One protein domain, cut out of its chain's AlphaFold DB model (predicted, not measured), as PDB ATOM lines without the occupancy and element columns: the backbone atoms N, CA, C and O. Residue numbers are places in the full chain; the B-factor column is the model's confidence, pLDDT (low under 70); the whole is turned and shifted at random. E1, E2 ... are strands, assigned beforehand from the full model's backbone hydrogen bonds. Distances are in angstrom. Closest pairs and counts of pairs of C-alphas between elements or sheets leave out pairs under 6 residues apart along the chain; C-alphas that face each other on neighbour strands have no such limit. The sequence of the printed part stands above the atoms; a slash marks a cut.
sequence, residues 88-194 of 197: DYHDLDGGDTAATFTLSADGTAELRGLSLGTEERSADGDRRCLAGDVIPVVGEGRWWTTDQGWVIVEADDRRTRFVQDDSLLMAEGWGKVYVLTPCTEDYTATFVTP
ATOM      1  N   ASP A  88      26.420 -27.158 -42.745       84.75
ATOM      2  CA  ASP A  88      25.772 -27.795 -41.600       84.75
ATOM      3  C   ASP A  88      26.183 -29.264 -41.481       84.75
ATOM      4  O   ASP A  88      26.085 -30.022 -42.442       84.75
ATOM      5  N   TYR A  89      26.608 -29.680 -40.290       85.25
ATOM      6  CA  TYR A  89      26.978 -31.057 -39.977       85.25
ATOM      7  C   TYR A  89      26.065 -31.638 -38.898       85.25
ATOM      8  O   TYR A  89      25.875 -31.040 -37.833       85.25
ATOM      9  N   HIS A  90      25.567 -32.852 -39.137       85.50
ATOM     10  CA  HIS A  90      24.735 -33.608 -38.199       85.50
ATOM     11  C   HIS A  90      25.402 -34.917 -37.800       85.50
ATOM     12  O   HIS A  90      25.922 -35.627 -38.660       85.50
ATOM     13  N   ASP A  91      25.361 -35.247 -36.510       83.38
ATOM     14  CA  ASP A  91      25.786 -36.552 -36.008       83.38
ATOM     15  C   ASP A  91      24.887 -37.656 -36.584       83.38
ATOM     16  O   ASP A  91      23.669 -37.660 -36.385       83.38
ATOM     17  N   LEU A  92      25.502 -38.585 -37.313       78.75
ATOM     18  CA  LEU A  92      24.816 -39.681 -37.994       78.75
ATOM     19  C   LEU A  92      24.229 -40.697 -37.004       78.75
ATOM     20  O   LEU A  92      23.191 -41.298 -37.283       78.75
ATOM     21  N   ASP A  93      24.882 -40.881 -35.856       73.25
ATOM     22  CA  ASP A  93      24.566 -41.944 -34.899       73.25
ATOM     23  C   ASP A  93      23.776 -41.421 -33.675       73.25
ATOM     24  O   ASP A  93      23.381 -42.200 -32.805       73.25
ATOM     25  N   GLY A  94      23.520 -40.108 -33.601       63.31
ATOM     26  CA  GLY A  94      23.072 -39.416 -32.384       63.31
ATOM     27  C   GLY A  94      21.558 -39.365 -32.097       63.31
ATOM     28  O   GLY A  94      21.160 -38.936 -31.009       63.31
ATOM     29  N   GLY A  95      20.696 -39.802 -33.022       61.44
ATOM     30  CA  GLY A  95      19.232 -39.807 -32.832       61.44
ATOM     31  C   GLY A  95      18.631 -38.421 -32.513       61.44
ATOM     32  O   GLY A  95      19.096 -37.407 -33.022       61.44
ATOM     33  N   ASP A  96      17.606 -38.353 -31.653       52.44
ATOM     34  CA  ASP A  96      16.909 -37.094 -31.292       52.44
ATOM     35  C   ASP A  96      17.772 -36.101 -30.477       52.44
ATOM     36  O   ASP A  96      17.396 -34.943 -30.295       52.44
ATOM     37  N   THR A  97      18.929 -36.540 -29.977       62.00
ATOM     38  CA  THR A  97      19.912 -35.717 -29.249       62.00
ATOM     39  C   THR A  97      21.217 -35.554 -30.029       62.00
ATOM     40  O   THR A  97      22.258 -35.284 -29.429       62.00
ATOM     41  N   ALA A  98      21.168 -35.752 -31.349       77.06
ATOM     42  CA  ALA A  98      22.324 -35.663 -32.225       77.06
ATOM     43  C   ALA A  98      23.035 -34.315 -32.077       77.06
ATOM     44  O   ALA A  98      22.415 -33.251 -32.152       77.06
ATOM     45  N   ALA A  99      24.351 -34.373 -31.871       85.50
ATOM     46  CA  ALA A  99      25.176 -33.181 -31.907       85.50
ATOM     47  C   ALA A  99      25.149 -32.589 -33.322       85.50
ATOM     48  O   ALA A  99      25.142 -33.316 -34.319       85.50
ATOM     49  N   THR A 100      25.163 -31.263 -33.420       88.25
ATOM     50  CA  THR A 100      25.281 -30.571 -34.707       88.25
ATOM     51  C   THR A 100      26.294 -29.446 -34.609       88.25
ATOM     52  O   THR A 100      26.526 -28.888 -33.531       88.25
ATOM     53  N   PHE A 101      26.900 -29.094 -35.736       90.06
ATOM     54  CA  PHE A 101      27.699 -27.882 -35.830       90.06
ATOM     55  C   PHE A 101      27.646 -27.294 -37.236       90.06
ATOM     56  O   PHE A 101      27.556 -28.028 -38.215       90.06
ATOM     57  N   THR A 102      27.728 -25.973 -37.317       90.00
ATOM     58  CA  THR A 102      27.667 -25.217 -38.567       90.00
ATOM     59  C   THR A 102      28.941 -24.410 -38.718       90.00
ATOM     60  O   THR A 102      29.338 -23.716 -37.783       90.00
ATOM     61  N   LEU A 103      29.582 -24.481 -39.882       88.31
ATOM     62  CA  LEU A 103      30.744 -23.658 -40.214       88.31
ATOM     63  C   LEU A 103      30.333 -22.538 -41.173       88.31
ATOM     64  O   LEU A 103      29.683 -22.793 -42.184       88.31
ATOM     65  N   SER A 104      30.745 -21.307 -40.881       85.69
ATOM     66  CA  SER A 104      30.457 -20.120 -41.697       85.69
ATOM     67  C   SER A 104      31.705 -19.611 -42.412       85.69
ATOM     68  O   SER A 104      32.816 -19.725 -41.896       85.69
ATOM     69  N   ALA A 105      31.538 -18.999 -43.587       81.25
ATOM     70  CA  ALA A 105      32.656 -18.542 -44.426       81.25
ATOM     71  C   ALA A 105      33.575 -17.493 -43.765       81.25
ATOM     72  O   ALA A 105      34.706 -17.297 -44.201       81.25
ATOM     73  N   ASP A 106      33.101 -16.805 -42.728       83.88
ATOM     74  CA  ASP A 106      33.855 -15.800 -41.973       83.88
ATOM     75  C   ASP A 106      34.776 -16.400 -40.891       83.88
ATOM     76  O   ASP A 106      35.470 -15.659 -40.191       83.88
ATOM     77  N   GLY A 107      34.811 -17.732 -40.763       82.94
ATOM     78  CA  GLY A 107      35.593 -18.443 -39.748       82.94
ATOM     79  C   GLY A 107      34.860 -18.629 -38.418       82.94
ATOM     80  O   GLY A 107      35.470 -19.090 -37.448       82.94
ATOM     81  N   THR A 108      33.569 -18.287 -38.342       91.19
ATOM     82  CA  THR A 108      32.727 -18.566 -37.168       91.19
ATOM     83  C   THR A 108      32.098 -19.956 -37.250       91.19
ATOM     84  O   THR A 108      31.843 -20.477 -38.340       91.19
ATOM     85  N   ALA A 109      31.881 -20.580 -36.092       90.12
ATOM     86  CA  ALA A 109      31.201 -21.864 -35.975       90.12
ATOM     87  C   ALA A 109      30.044 -21.781 -34.967       90.12
ATOM     88  O   ALA A 109      30.225 -21.240 -33.881       90.12
ATOM     89  N   GLU A 110      28.882 -22.346 -35.293       94.81
ATOM     90  CA  GLU A 110      27.789 -22.558 -34.331       94.81
ATOM     91  C   GLU A 110      27.817 -24.017 -33.869       94.81
ATOM     92  O   GLU A 110      27.813 -24.933 -34.689       94.81
ATOM     93  N   LEU A 111      27.863 -24.251 -32.561       93.19
ATOM     94  CA  LEU A 111      28.008 -25.574 -31.956       93.19
ATOM     95  C   LEU A 111      26.754 -25.929 -31.161       93.19
ATOM     96  O   LEU A 111      26.255 -25.122 -30.373       93.19
ATOM     97  N   ARG A 112      26.269 -27.163 -31.309       92.25
ATOM     98  CA  ARG A 112      25.154 -27.709 -30.529       92.25
ATOM     99  C   ARG A 112      25.495 -29.110 -30.039       92.25
ATOM    100  O   ARG A 112      25.180 -30.106 -30.678       92.25
ATOM    101  N   GLY A 113      26.158 -29.175 -28.888       88.56
ATOM    102  CA  GLY A 113      26.499 -30.431 -28.219       88.56
ATOM    103  C   GLY A 113      27.775 -31.095 -28.740       88.56
ATOM    104  O   GLY A 113      28.041 -32.245 -28.395       88.56
ATOM    105  N   LEU A 114      28.582 -30.390 -29.542       89.81
ATOM    106  CA  LEU A 114      29.845 -30.915 -30.058       89.81
ATOM    107  C   LEU A 114      30.860 -31.062 -28.919       89.81
ATOM    108  O   LEU A 114      31.167 -30.091 -28.229       89.81
ATOM    109  N   SER A 115      31.394 -32.266 -28.722       91.38
ATOM    110  CA  SER A 115      32.421 -32.502 -27.703       91.38
ATOM    111  C   SER A 115      33.758 -31.884 -28.115       91.38
ATOM    112  O   SER A 115      34.302 -32.235 -29.163       91.38
ATOM    113  N   LEU A 116      34.301 -30.997 -27.278       93.00
ATOM    114  CA  LEU A 116      35.624 -30.383 -27.444       93.00
ATOM    115  C   LEU A 116      36.509 -30.711 -26.237       93.00
ATOM    116  O   LEU A 116      36.005 -30.818 -25.120       93.00
ATOM    117  N   GLY A 117      37.822 -30.841 -26.450       91.94
ATOM    118  CA  GLY A 117      38.798 -31.132 -25.393       91.94
ATOM    119  C   GLY A 117      39.918 -30.097 -25.309       91.94
ATOM    120  O   GLY A 117      40.227 -29.419 -26.289       91.94
ATOM    121  N   THR A 118      40.563 -29.985 -24.147       91.94
ATOM    122  CA  THR A 118      41.760 -29.134 -23.969       91.94
ATOM    123  C   THR A 118      43.032 -29.794 -24.500       91.94
ATOM    124  O   THR A 118      44.003 -29.120 -24.843       91.94
ATOM    125  N   GLU A 119      43.048 -31.125 -24.570       89.38
ATOM    126  CA  GLU A 119      44.177 -31.910 -25.052       89.38
ATOM    127  C   GLU A 119      43.736 -32.890 -26.137       89.38
ATOM    128  O   GLU A 119      42.596 -33.346 -26.188       89.38
ATOM    129  N   GLU A 120      44.689 -33.277 -26.978       86.75
ATOM    130  CA  GLU A 120      44.536 -34.398 -27.894       86.75
ATOM    131  C   GLU A 120      45.577 -35.456 -27.534       86.75
ATOM    132  O   GLU A 120      46.768 -35.149 -27.398       86.75
ATOM    133  N   ARG A 121      45.143 -36.707 -27.387       84.12
ATOM    134  CA  ARG A 121      46.010 -37.822 -27.003       84.12
ATOM    135  C   ARG A 121      45.926 -38.944 -28.029       84.12
ATOM    136  O   ARG A 121      44.914 -39.116 -28.698       84.12
ATOM    137  N   SER A 122      47.016 -39.696 -28.154       81.81
ATOM    138  CA  SER A 122      46.992 -40.987 -28.840       81.81
ATOM    139  C   SER A 122      46.490 -42.047 -27.864       81.81
ATOM    140  O   SER A 122      47.100 -42.242 -26.813       81.81
ATOM    141  N   ALA A 123      45.383 -42.696 -28.198       72.62
ATOM    142  CA  ALA A 123      44.940 -43.937 -27.580       72.62
ATOM    143  C   ALA A 123      45.661 -45.137 -28.219       72.62
ATOM    144  O   ALA A 123      46.384 -44.989 -29.211       72.62
ATOM    145  N   ASP A 124      45.469 -46.320 -27.636       71.94
ATOM    146  CA  ASP A 124      46.051 -47.568 -28.127       71.94
ATOM    147  C   ASP A 124      45.684 -47.811 -29.604       71.94
ATOM    148  O   ASP A 124      44.521 -47.694 -29.996       71.94
ATOM    149  N   GLY A 125      46.681 -48.153 -30.429       64.75
ATOM    150  CA  GLY A 125      46.494 -48.411 -31.864       64.75
ATOM    151  C   GLY A 125      46.407 -47.155 -32.739       64.75
ATOM    152  O   GLY A 125      45.571 -47.106 -33.634       64.75
ATOM    153  N   ASP A 126      47.228 -46.137 -32.458       67.62
ATOM    154  CA  ASP A 126      47.379 -44.891 -33.238       67.62
ATOM    155  C   ASP A 126      46.112 -44.025 -33.385       67.62
ATOM    156  O   ASP A 126      46.127 -42.987 -34.046       67.62
ATOM    157  N   ARG A 127      45.009 -44.379 -32.714       76.00
ATOM    158  CA  ARG A 127      43.790 -43.565 -32.697       76.00
ATOM    159  C   ARG A 127      44.029 -42.274 -31.921       76.00
ATOM    160  O   ARG A 127      44.451 -42.300 -30.768       76.00
ATOM    161  N   ARG A 128      43.668 -41.134 -32.504       82.94
ATOM    162  CA  ARG A 128      43.629 -39.851 -31.792       82.94
ATOM    163  C   ARG A 128      42.269 -39.656 -31.116       82.94
ATOM    164  O   ARG A 128      41.245 -40.046 -31.665       82.94
ATOM    165  N   CYS A 129      42.263 -39.073 -29.923       86.50
ATOM    166  CA  CYS A 129      41.061 -38.812 -29.131       86.50
ATOM    167  C   CYS A 129      41.205 -37.527 -28.304       86.50
ATOM    168  O   CYS A 129      42.317 -37.037 -28.074       86.50
ATOM    169  N   LEU A 130      40.073 -36.988 -27.852       89.44
ATOM    170  CA  LEU A 130      40.000 -35.835 -26.958       89.44
ATOM    171  C   LEU A 130      40.352 -36.253 -25.526       89.44
ATOM    172  O   LEU A 130      39.828 -37.239 -24.999       89.44
ATOM    173  N   ALA A 131      41.230 -35.482 -24.893       87.75
ATOM    174  CA  ALA A 131      41.691 -35.683 -23.527       87.75
ATOM    175  C   ALA A 131      41.658 -34.366 -22.732       87.75
ATOM    176  O   ALA A 131      41.378 -33.292 -23.270       87.75
ATOM    177  N   GLY A 132      41.969 -34.459 -21.438       88.75
ATOM    178  CA  GLY A 132      41.885 -33.330 -20.516       88.75
ATOM    179  C   GLY A 132      40.437 -33.063 -20.114       88.75
ATOM    180  O   GLY A 132      39.720 -34.001 -19.764       88.75
ATOM    181  N   ASP A 133      40.025 -31.799 -20.159       90.38
ATOM    182  CA  ASP A 133      38.640 -31.408 -19.896       90.38
ATOM    183  C   ASP A 133      37.820 -31.490 -21.188       90.38
ATOM    184  O   ASP A 133      37.937 -30.625 -22.061       90.38
ATOM    185  N   VAL A 134      37.048 -32.573 -21.327       91.12
ATOM    186  CA  VAL A 134      36.223 -32.854 -22.507       91.12
ATOM    187  C   VAL A 134      34.754 -32.655 -22.165       91.12
ATOM    188  O   VAL A 134      34.206 -33.389 -21.343       91.12
ATOM    189  N   ILE A 135      34.118 -31.680 -22.812       90.19
ATOM    190  CA  ILE A 135      32.711 -31.333 -22.578       90.19
ATOM    191  C   ILE A 135      31.975 -31.088 -23.902       90.19
ATOM    192  O   ILE A 135      32.590 -30.607 -24.860       90.19
ATOM    193  N   PRO A 136      30.664 -31.380 -23.975       90.19
ATOM    194  CA  PRO A 136      29.824 -30.927 -25.077       90.19
ATOM    195  C   PRO A 136      29.628 -29.411 -24.991       90.19
ATOM    196  O   PRO A 136      29.221 -28.887 -23.952       90.19
ATOM    197  N   VAL A 137      29.903 -28.707 -26.086       91.81
ATOM    198  CA  VAL A 137      29.798 -27.245 -26.168       91.81
ATOM    199  C   VAL A 137      28.555 -26.844 -26.960       91.81
ATOM    200  O   VAL A 137      28.237 -27.430 -27.997       91.81
ATOM    201  N   VAL A 138      27.845 -25.835 -26.452       93.81
ATOM    202  CA  VAL A 138      26.696 -25.196 -27.106       93.81
ATOM    203  C   VAL A 138      26.958 -23.694 -27.170       93.81
ATOM    204  O   VAL A 138      27.165 -23.078 -26.126       93.81
ATOM    205  N   GLY A 139      26.933 -23.109 -28.366       92.75
ATOM    206  CA  GLY A 139      27.188 -21.681 -28.570       92.75
ATOM    207  C   GLY A 139      28.099 -21.402 -29.761       92.75
ATOM    208  O   GLY A 139      28.174 -22.196 -30.695       92.75
ATOM    209  N   GLU A 140      28.781 -20.260 -29.730       94.69
ATOM    210  CA  GLU A 140      29.686 -19.829 -30.795       94.69
ATOM    211  C   GLU A 140      31.113 -20.345 -30.576       94.69
ATOM    212  O   GLU A 140      31.613 -20.433 -29.453       94.69
ATOM    213  N   GLY A 141      31.785 -20.645 -31.678       94.06
ATOM    214  CA  GLY A 141      33.191 -20.997 -31.748       94.06
ATOM    215  C   GLY A 141      33.844 -20.404 -32.991       94.06
ATOM    216  O   GLY A 141      33.255 -19.619 -33.740       94.06
ATOM    217  N   ARG A 142      35.090 -20.792 -33.224       93.12
ATOM    218  CA  ARG A 142      35.852 -20.434 -34.420       93.12
ATOM    219  C   ARG A 142      36.331 -21.687 -35.114       93.12
ATOM    220  O   ARG A 142      36.593 -22.695 -34.457       93.12
ATOM    221  N   TRP A 143      36.518 -21.600 -36.420       91.06
ATOM    222  CA  TRP A 143      37.142 -22.670 -37.176       91.06
ATOM    223  C   TRP A 143      38.188 -22.142 -38.148       91.06
ATOM    224  O   TRP A 143      38.163 -20.986 -38.573       91.06
ATOM    225  N   TRP A 144      39.150 -22.999 -38.467       83.38
ATOM    226  CA  TRP A 144      40.157 -22.745 -39.489       83.38
ATOM    227  C   TRP A 144      40.738 -24.061 -39.992       83.38
ATOM    228  O   TRP A 144      40.628 -25.102 -39.342       83.38
ATOM    229  N   THR A 145      41.405 -24.010 -41.140       78.38
ATOM    230  CA  THR A 145      42.139 -25.146 -41.690       78.38
ATOM    231  C   THR A 145      43.632 -25.047 -41.404       78.38
ATOM    232  O   THR A 145      44.209 -23.963 -41.284       78.38
ATOM    233  N   THR A 146      44.267 -26.205 -41.277       76.75
ATOM    234  CA  THR A 146      45.726 -26.342 -41.226       76.75
ATOM    235  C   THR A 146      46.280 -26.651 -42.614       76.75
ATOM    236  O   THR A 146      45.566 -27.173 -43.468       76.75
ATOM    237  N   ASP A 147      47.584 -26.442 -42.813       68.56
ATOM    238  CA  ASP A 147      48.285 -26.775 -44.068       68.56
ATOM    239  C   ASP A 147      48.225 -28.275 -44.427       68.56
ATOM    240  O   ASP A 147      48.514 -28.674 -45.550       68.56
ATOM    241  N   GLN A 148      47.855 -29.115 -43.458       70.06
ATOM    242  CA  GLN A 148      47.699 -30.563 -43.589       70.06
ATOM    243  C   GLN A 148      46.264 -30.983 -43.955       70.06
ATOM    244  O   GLN A 148      45.980 -32.176 -43.970       70.06
ATOM    245  N   GLY A 149      45.347 -30.034 -44.179       69.19
ATOM    246  CA  GLY A 149      43.945 -30.318 -44.512       69.19
ATOM    247  C   GLY A 149      43.045 -30.625 -43.308       69.19
ATOM    248  O   GLY A 149      41.873 -30.939 -43.484       69.19
ATOM    249  N   TRP A 150      43.553 -30.520 -42.071       78.19
ATOM    250  CA  TRP A 150      42.690 -30.611 -40.885       78.19
ATOM    251  C   TRP A 150      41.856 -29.351 -40.736       78.19
ATOM    252  O   TRP A 150      42.419 -28.254 -40.721       78.19
ATOM    253  N   VAL A 151      40.561 -29.526 -40.513       84.38
ATOM    254  CA  VAL A 151      39.661 -28.503 -39.992       84.38
ATOM    255  C   VAL A 151      39.727 -28.553 -38.470       84.38
ATOM    256  O   VAL A 151      39.553 -29.613 -37.865       84.38
ATOM    257  N   ILE A 152      40.011 -27.413 -37.850       88.25
ATOM    258  CA  ILE A 152      40.018 -27.231 -36.401       88.25
ATOM    259  C   ILE A 152      38.789 -26.420 -36.025       88.25
ATOM    260  O   ILE A 152      38.526 -25.399 -36.652       88.25
ATOM    261  N   VAL A 153      38.080 -26.852 -34.986       90.56
ATOM    262  CA  VAL A 153      36.986 -26.103 -34.360       90.56
ATOM    263  C   VAL A 153      37.373 -25.838 -32.911       90.56
ATOM    264  O   VAL A 153      37.759 -26.773 -32.207       90.56
ATOM    265  N   GLU A 154      37.289 -24.585 -32.473       94.50
ATOM    266  CA  GLU A 154      37.701 -24.129 -31.143       94.50
ATOM    267  C   GLU A 154      36.622 -23.266 -30.479       94.50
ATOM    268  O   GLU A 154      36.071 -22.361 -31.106       94.50
ATOM    269  N   ALA A 155      36.374 -23.510 -29.195       95.19
ATOM    270  CA  ALA A 155      35.559 -22.668 -28.325       95.19
ATOM    271  C   ALA A 155      36.080 -22.761 -26.882       95.19
ATOM    272  O   ALA A 155      36.430 -23.849 -26.423       95.19
ATOM    273  N   ASP A 156      36.138 -21.632 -26.170       90.56
ATOM    274  CA  ASP A 156      36.546 -21.545 -24.756       90.56
ATOM    275  C   ASP A 156      37.816 -22.353 -24.413       90.56
ATOM    276  O   ASP A 156      37.807 -23.195 -23.512       90.56
ATOM    277  N   ASP A 157      38.896 -22.141 -25.177       89.75
ATOM    278  CA  ASP A 157      40.198 -22.831 -25.060       89.75
ATOM    279  C   ASP A 157      40.159 -24.363 -25.257       89.75
ATOM    280  O   ASP A 157      41.141 -25.067 -24.998       89.75
ATOM    281  N   ARG A 158      39.040 -24.901 -25.748       93.00
ATOM    282  CA  ARG A 158      38.875 -26.306 -26.131       93.00
ATOM    283  C   ARG A 158      38.771 -26.414 -27.633       93.00
ATOM    284  O   ARG A 158      38.238 -25.530 -28.296       93.00
ATOM    285  N   ARG A 159      39.237 -27.531 -28.176       93.00
ATOM    286  CA  ARG A 159      39.204 -27.773 -29.612       93.00
ATOM    287  C   ARG A 159      38.923 -29.220 -29.959       93.00
ATOM    288  O   ARG A 159      39.184 -30.135 -29.179       93.00
ATOM    289  N   THR A 160      38.439 -29.411 -31.173       91.00
ATOM    290  CA  THR A 160      38.419 -30.697 -31.865       91.00
ATOM    291  C   THR A 160      38.937 -30.505 -33.283       91.00
ATOM    292  O   THR A 160      39.143 -29.374 -33.739       91.00
ATOM    293  N   ARG A 161      39.196 -31.610 -33.977       87.69
ATOM    294  CA  ARG A 161      39.597 -31.573 -35.377       87.69
ATOM    295  C   ARG A 161      39.005 -32.716 -36.168       87.69
ATOM    296  O   ARG A 161      38.740 -33.784 -35.619       87.69
ATOM    297  N   PHE A 162      38.870 -32.489 -37.460       83.38
ATOM    298  CA  PHE A 162      38.487 -33.501 -38.428       83.38
ATOM    299  C   PHE A 162      39.171 -33.222 -39.765       83.38
ATOM    300  O   PHE A 162      39.709 -32.138 -39.990       83.38
ATOM    301  N   VAL A 163      39.190 -34.221 -40.638       74.62
ATOM    302  CA  VAL A 163      39.560 -34.072 -42.050       74.62
ATOM    303  C   VAL A 163      38.314 -34.370 -42.861       74.62
ATOM    304  O   VAL A 163      37.534 -35.256 -42.500       74.62
ATOM    305  N   GLN A 164      38.124 -33.602 -43.925       67.50
ATOM    306  CA  GLN A 164      37.091 -33.880 -44.903       67.50
ATOM    307  C   GLN A 164      37.548 -35.051 -45.774       67.50
ATOM    308  O   GLN A 164      38.652 -35.029 -46.317       67.50
ATOM    309  N   ASP A 165      36.753 -36.120 -45.832       64.50
ATOM    310  CA  ASP A 165      37.070 -37.280 -46.668       64.50
ATOM    311  C   ASP A 165      36.749 -36.947 -48.136       64.50
ATOM    312  O   ASP A 165      35.674 -37.258 -48.647       64.50
ATOM    313  N   ASP A 166      37.682 -36.259 -48.799       52.84
ATOM    314  CA  ASP A 166      37.524 -35.688 -50.146       52.84
ATOM    315  C   ASP A 166      37.440 -36.729 -51.281       52.84
ATOM    316  O   ASP A 166      37.257 -36.371 -52.442       52.84
ATOM    317  N   SER A 167      37.561 -38.033 -51.003       45.59
ATOM    318  CA  SER A 167      37.775 -39.025 -52.072       45.59
ATOM    319  C   SER A 167      36.636 -40.010 -52.339       45.59
ATOM    320  O   SER A 167      36.654 -40.666 -53.382       45.59
ATOM    321  N   LEU A 168      35.633 -40.130 -51.462       36.47
ATOM    322  CA  LEU A 168      34.674 -41.245 -51.550       36.47
ATOM    323  C   LEU A 168      33.230 -40.886 -51.917       36.47
ATOM    324  O   LEU A 168      32.466 -41.805 -52.206       36.47
ATOM    325  N   LEU A 169      32.837 -39.608 -51.965       38.53
ATOM    326  CA  LEU A 169      31.420 -39.235 -52.153       38.53
ATOM    327  C   LEU A 169      31.174 -38.015 -53.063       38.53
ATOM    328  O   LEU A 169      30.078 -37.464 -53.077       38.53
ATOM    329  N   MET A 170      32.133 -37.654 -53.924       38.34
ATOM    330  CA  MET A 170      31.965 -36.607 -54.955       38.34
ATOM    331  C   MET A 170      30.911 -36.932 -56.042       38.34
ATOM    332  O   MET A 170      30.786 -36.197 -57.018       38.34
ATOM    333  N   ALA A 171      30.162 -38.032 -55.916       34.34
ATOM    334  CA  ALA A 171      29.124 -38.411 -56.872       34.34
ATOM    335  C   ALA A 171      27.691 -38.105 -56.403       34.34
ATOM    336  O   ALA A 171      26.803 -38.096 -57.251       34.34
ATOM    337  N   GLU A 172      27.445 -37.856 -55.106       36.41
ATOM    338  CA  GLU A 172      26.064 -37.776 -54.586       36.41
ATOM    339  C   GLU A 172      25.811 -36.705 -53.505       36.41
ATOM    340  O   GLU A 172      24.742 -36.728 -52.926       36.41
ATOM    341  N   GLY A 173      26.718 -35.752 -53.242       43.75
ATOM    342  CA  GLY A 173      26.379 -34.555 -52.436       43.75
ATOM    343  C   GLY A 173      26.551 -34.662 -50.910       43.75
ATOM    344  O   GLY A 173      26.327 -33.685 -50.198       43.75
ATOM    345  N   TRP A 174      27.032 -35.798 -50.391       47.66
ATOM    346  CA  TRP A 174      27.224 -36.019 -48.949       47.66
ATOM    347  C   TRP A 174      28.696 -35.874 -48.537       47.66
ATOM    348  O   TRP A 174      29.541 -36.682 -48.926       47.66
ATOM    349  N   GLY A 175      29.007 -34.894 -47.682       64.94
ATOM    350  CA  GLY A 175      30.304 -34.771 -47.018       64.94
ATOM    351  C   GLY A 175      30.301 -35.503 -45.677       64.94
ATOM    352  O   GLY A 175      29.677 -35.038 -44.725       64.94
ATOM    353  N   LYS A 176      30.997 -36.641 -45.575       71.75
ATOM    354  CA  LYS A 176      31.184 -37.370 -44.309       71.75
ATOM    355  C   LYS A 176      32.485 -36.940 -43.632       71.75
ATOM    356  O   LYS A 176      33.546 -36.963 -44.254       71.75
ATOM    357  N   VAL A 177      32.417 -36.604 -42.346       75.88
ATOM    358  CA  VAL A 177      33.587 -36.250 -41.528       75.88
ATOM    359  C   VAL A 177      33.626 -37.065 -40.242       75.88
ATOM    360  O   VAL A 177      32.595 -37.409 -39.664       75.88
ATOM    361  N   TYR A 178      34.837 -37.372 -39.785       79.00
ATOM    362  CA  TYR A 178      35.070 -38.066 -38.521       79.00
ATOM    363  C   TYR A 178      35.627 -37.082 -37.500       79.00
ATOM    364  O   TYR A 178      36.733 -36.564 -37.673       79.00
ATOM    365  N   VAL A 179      34.873 -36.842 -36.432       84.81
ATOM    366  CA  VAL A 179      35.258 -35.926 -35.358       84.81
ATOM    367  C   VAL A 179      35.807 -36.716 -34.174       84.81
ATOM    368  O   VAL A 179      35.305 -37.791 -33.825       84.81
ATOM    369  N   LEU A 180      36.862 -36.187 -33.549       85.94
ATOM    370  CA  LEU A 180      37.454 -36.801 -32.364       85.94
ATOM    371  C   LEU A 180      36.447 -36.852 -31.209       85.94
ATOM    372  O   LEU A 180      35.757 -35.878 -30.916       85.94
ATOM    373  N   THR A 181      36.423 -37.985 -30.519       85.50
ATOM    374  CA  THR A 181      35.605 -38.264 -29.333       85.50
ATOM    375  C   THR A 181      36.484 -38.356 -28.085       85.50
ATOM    376  O   THR A 181      37.713 -38.459 -28.210       85.50
ATOM    377  N   PRO A 182      35.904 -38.316 -26.871       86.31
ATOM    378  CA  PRO A 182      36.645 -38.584 -25.641       86.31
ATOM    379  C   PRO A 182      37.437 -39.897 -25.717       86.31
ATOM    380  O   PRO A 182      36.965 -40.888 -26.267       86.31
ATOM    381  N   CYS A 183      38.625 -39.950 -25.110       86.06
ATOM    382  CA  CYS A 183      39.438 -41.177 -25.096       86.06
ATOM    383  C   CYS A 183      38.777 -42.378 -24.391       86.06
ATOM    384  O   CYS A 183      39.269 -43.495 -24.533       86.06
ATOM    385  N   THR A 184      37.696 -42.160 -23.639       82.44
ATOM    386  CA  THR A 184      36.864 -43.211 -23.032       82.44
ATOM    387  C   THR A 184      35.938 -43.905 -24.028       82.44
ATOM    388  O   THR A 184      35.473 -44.998 -23.732       82.44
ATOM    389  N   GLU A 185      35.660 -43.281 -25.174       78.19
ATOM    390  CA  GLU A 185      34.853 -43.866 -26.244       78.19
ATOM    391  C   GLU A 185      35.720 -44.736 -27.151       78.19
ATOM    392  O   GLU A 185      36.870 -44.387 -27.441       78.19
ATOM    393  N   ASP A 186      35.157 -45.830 -27.656       67.25
ATOM    394  CA  ASP A 186      35.873 -46.793 -28.502       67.25
ATOM    395  C   ASP A 186      35.980 -46.349 -29.976       67.25
ATOM    396  O   ASP A 186      36.757 -46.920 -30.746       67.25
ATOM    397  N   TYR A 187      35.223 -45.327 -30.392       67.75
ATOM    398  CA  TYR A 187      35.082 -44.918 -31.794       67.75
ATOM    399  C   TYR A 187      34.990 -43.394 -31.962       67.75
ATOM    400  O   TYR A 187      34.678 -42.680 -31.015       67.75
ATOM    401  N   THR A 188      35.297 -42.889 -33.162       72.31
ATOM    402  CA  THR A 188      35.108 -41.475 -33.550       72.31
ATOM    403  C   THR A 188      33.669 -41.219 -33.983       72.31
ATOM    404  O   THR A 188      33.063 -42.087 -34.611       72.31
ATOM    405  N   ALA A 189      33.154 -40.022 -33.718       78.06
ATOM    406  CA  ALA A 189      31.805 -39.636 -34.111       78.06
ATOM    407  C   ALA A 189      31.768 -39.319 -35.610       78.06
ATOM    408  O   ALA A 189      32.687 -38.684 -36.140       78.06
ATOM    409  N   THR A 190      30.722 -39.778 -36.292       81.88
ATOM    410  CA  THR A 190      30.519 -39.523 -37.719       81.88
ATOM    411  C   THR A 190      29.536 -38.381 -37.886       81.88
ATOM    412  O   THR A 190      28.407 -38.477 -37.421       81.88
ATOM    413  N   PHE A 191      29.937 -37.346 -38.616       80.94
ATOM    414  CA  PHE A 191      29.046 -36.266 -39.006       80.94
ATOM    415  C   PHE A 191      28.873 -36.229 -40.519       80.94
ATOM    416  O   PHE A 191      29.798 -36.558 -41.265       80.94
ATOM    417  N   VAL A 192      27.690 -35.829 -40.965       78.69
ATOM    418  CA  VAL A 192      27.342 -35.712 -42.384       78.69
ATOM    419  C   VAL A 192      26.763 -34.338 -42.681       78.69
ATOM    420  O   VAL A 192      26.042 -33.783 -41.852       78.69
ATOM    421  N   THR A 193      27.060 -33.807 -43.865       72.31
ATOM    422  CA  THR A 193      26.318 -32.670 -44.415       72.31
ATOM    423  C   THR A 193      25.020 -33.173 -45.047       72.31
ATOM    424  O   THR A 193      25.062 -34.171 -45.774       72.31
ATOM    425  N   PRO A 194      23.864 -32.547 -44.773       61.19
ATOM    426  CA  PRO A 194      22.635 -32.878 -45.478       61.19
ATOM    427  C   PRO A 194      22.768 -32.448 -46.947       61.19
ATOM    428  O   PRO A 194      23.422 -31.447 -47.232       61.19
TER     429      PRO A 194
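AT A GLANCE: This is residues 88 to 194 of the 197 residues of an uncharacterized protein of Microbacterium sp. TPD7012 (UniProt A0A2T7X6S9). The model is a small, nearly closed barrel made of one antiparallel sheet of eight strands, bent back on itself until its edge strands E6 and E7 come near each other. The long hairpin of E3 and E4 bends sharply and wraps round, bringing E3 beside E6, while the loop of residues 164 to 175 reaches away from the barrel. The printed part has 107 residues with eight named strands, E1 to E8 along the chain, and no named helix: all strand. The sheet's order is E6, E5, E4, E3, E2, E1, E8, E7. The whole is compact, with a radius of gyration of the C-alphas of 13.2 A, and spans 37 by 35 by 32 A.

HOW THE PARTS SIT: E1, residues 88 to 91, and E2, residues 100 to 103, form a hairpin, with N 89 and O 101 2.8 A apart. E2 and E3, residues 108 to 122, form the next hairpin, with N 102 and O 110 at 2.8 A. E3 bends by 103 degrees at residue 112. E4, residues 128 to 145, bends by 137 degrees at residue 137; in its hairpin with E3, N 131 and O 119 are 2.8 A apart. E4 and E5, residues 150 to 155, form a hairpin, with N 152 and O 144 at 2.8 A. E5 and E6, residues 158 to 163, form another, with N 151 and O 162 at 2.8 A. E1 to E6 are a meander, each strand the antiparallel neighbour of the one before. E7, residues 176 to 179, and E8, residues 189 to 192, form a hairpin, with N 177 and O 191 at 2.8 A. E8 is also the antiparallel neighbour of E1, with N 90 and O 192 at 2.9 A. This is a folded sheet, bent back on itself into two leaves: E6 and E5 face E3, E2, E1, E8 and E7, with E4 as the hinge. The closest C-alphas of E3 and E6 are those of Thr 118 and Arg 158, 4.6 A apart; those of the edge strands E6 and E7 are Phe 162 and Val 179, 5.1 A apart.

IN THESE COORDINATES: E1 begins at C-alpha 88, (25.772, -27.795, -41.600). E3 measures 27.8 A from first to last C-alpha, E4 17.8 A, E5 16.5 A and E6 17.7 A; E1, E2, E7 and E8 have four residues each. E4 ends at C-alpha 145, (42.139, -25.146, -41.690), and E8 ends at C-alpha 192, (27.342, -35.712, -42.384).

THE WHOLE: The two C-alphas farthest apart, those of Gly 132 and Ala 171, are 38.9 A apart. The printed part has no cut, and the link from E6 to E7 is long. The mean pLDDT of the printed part is 79.1; 23 residues are under 70, among them 94 to 97 and 164 to 175.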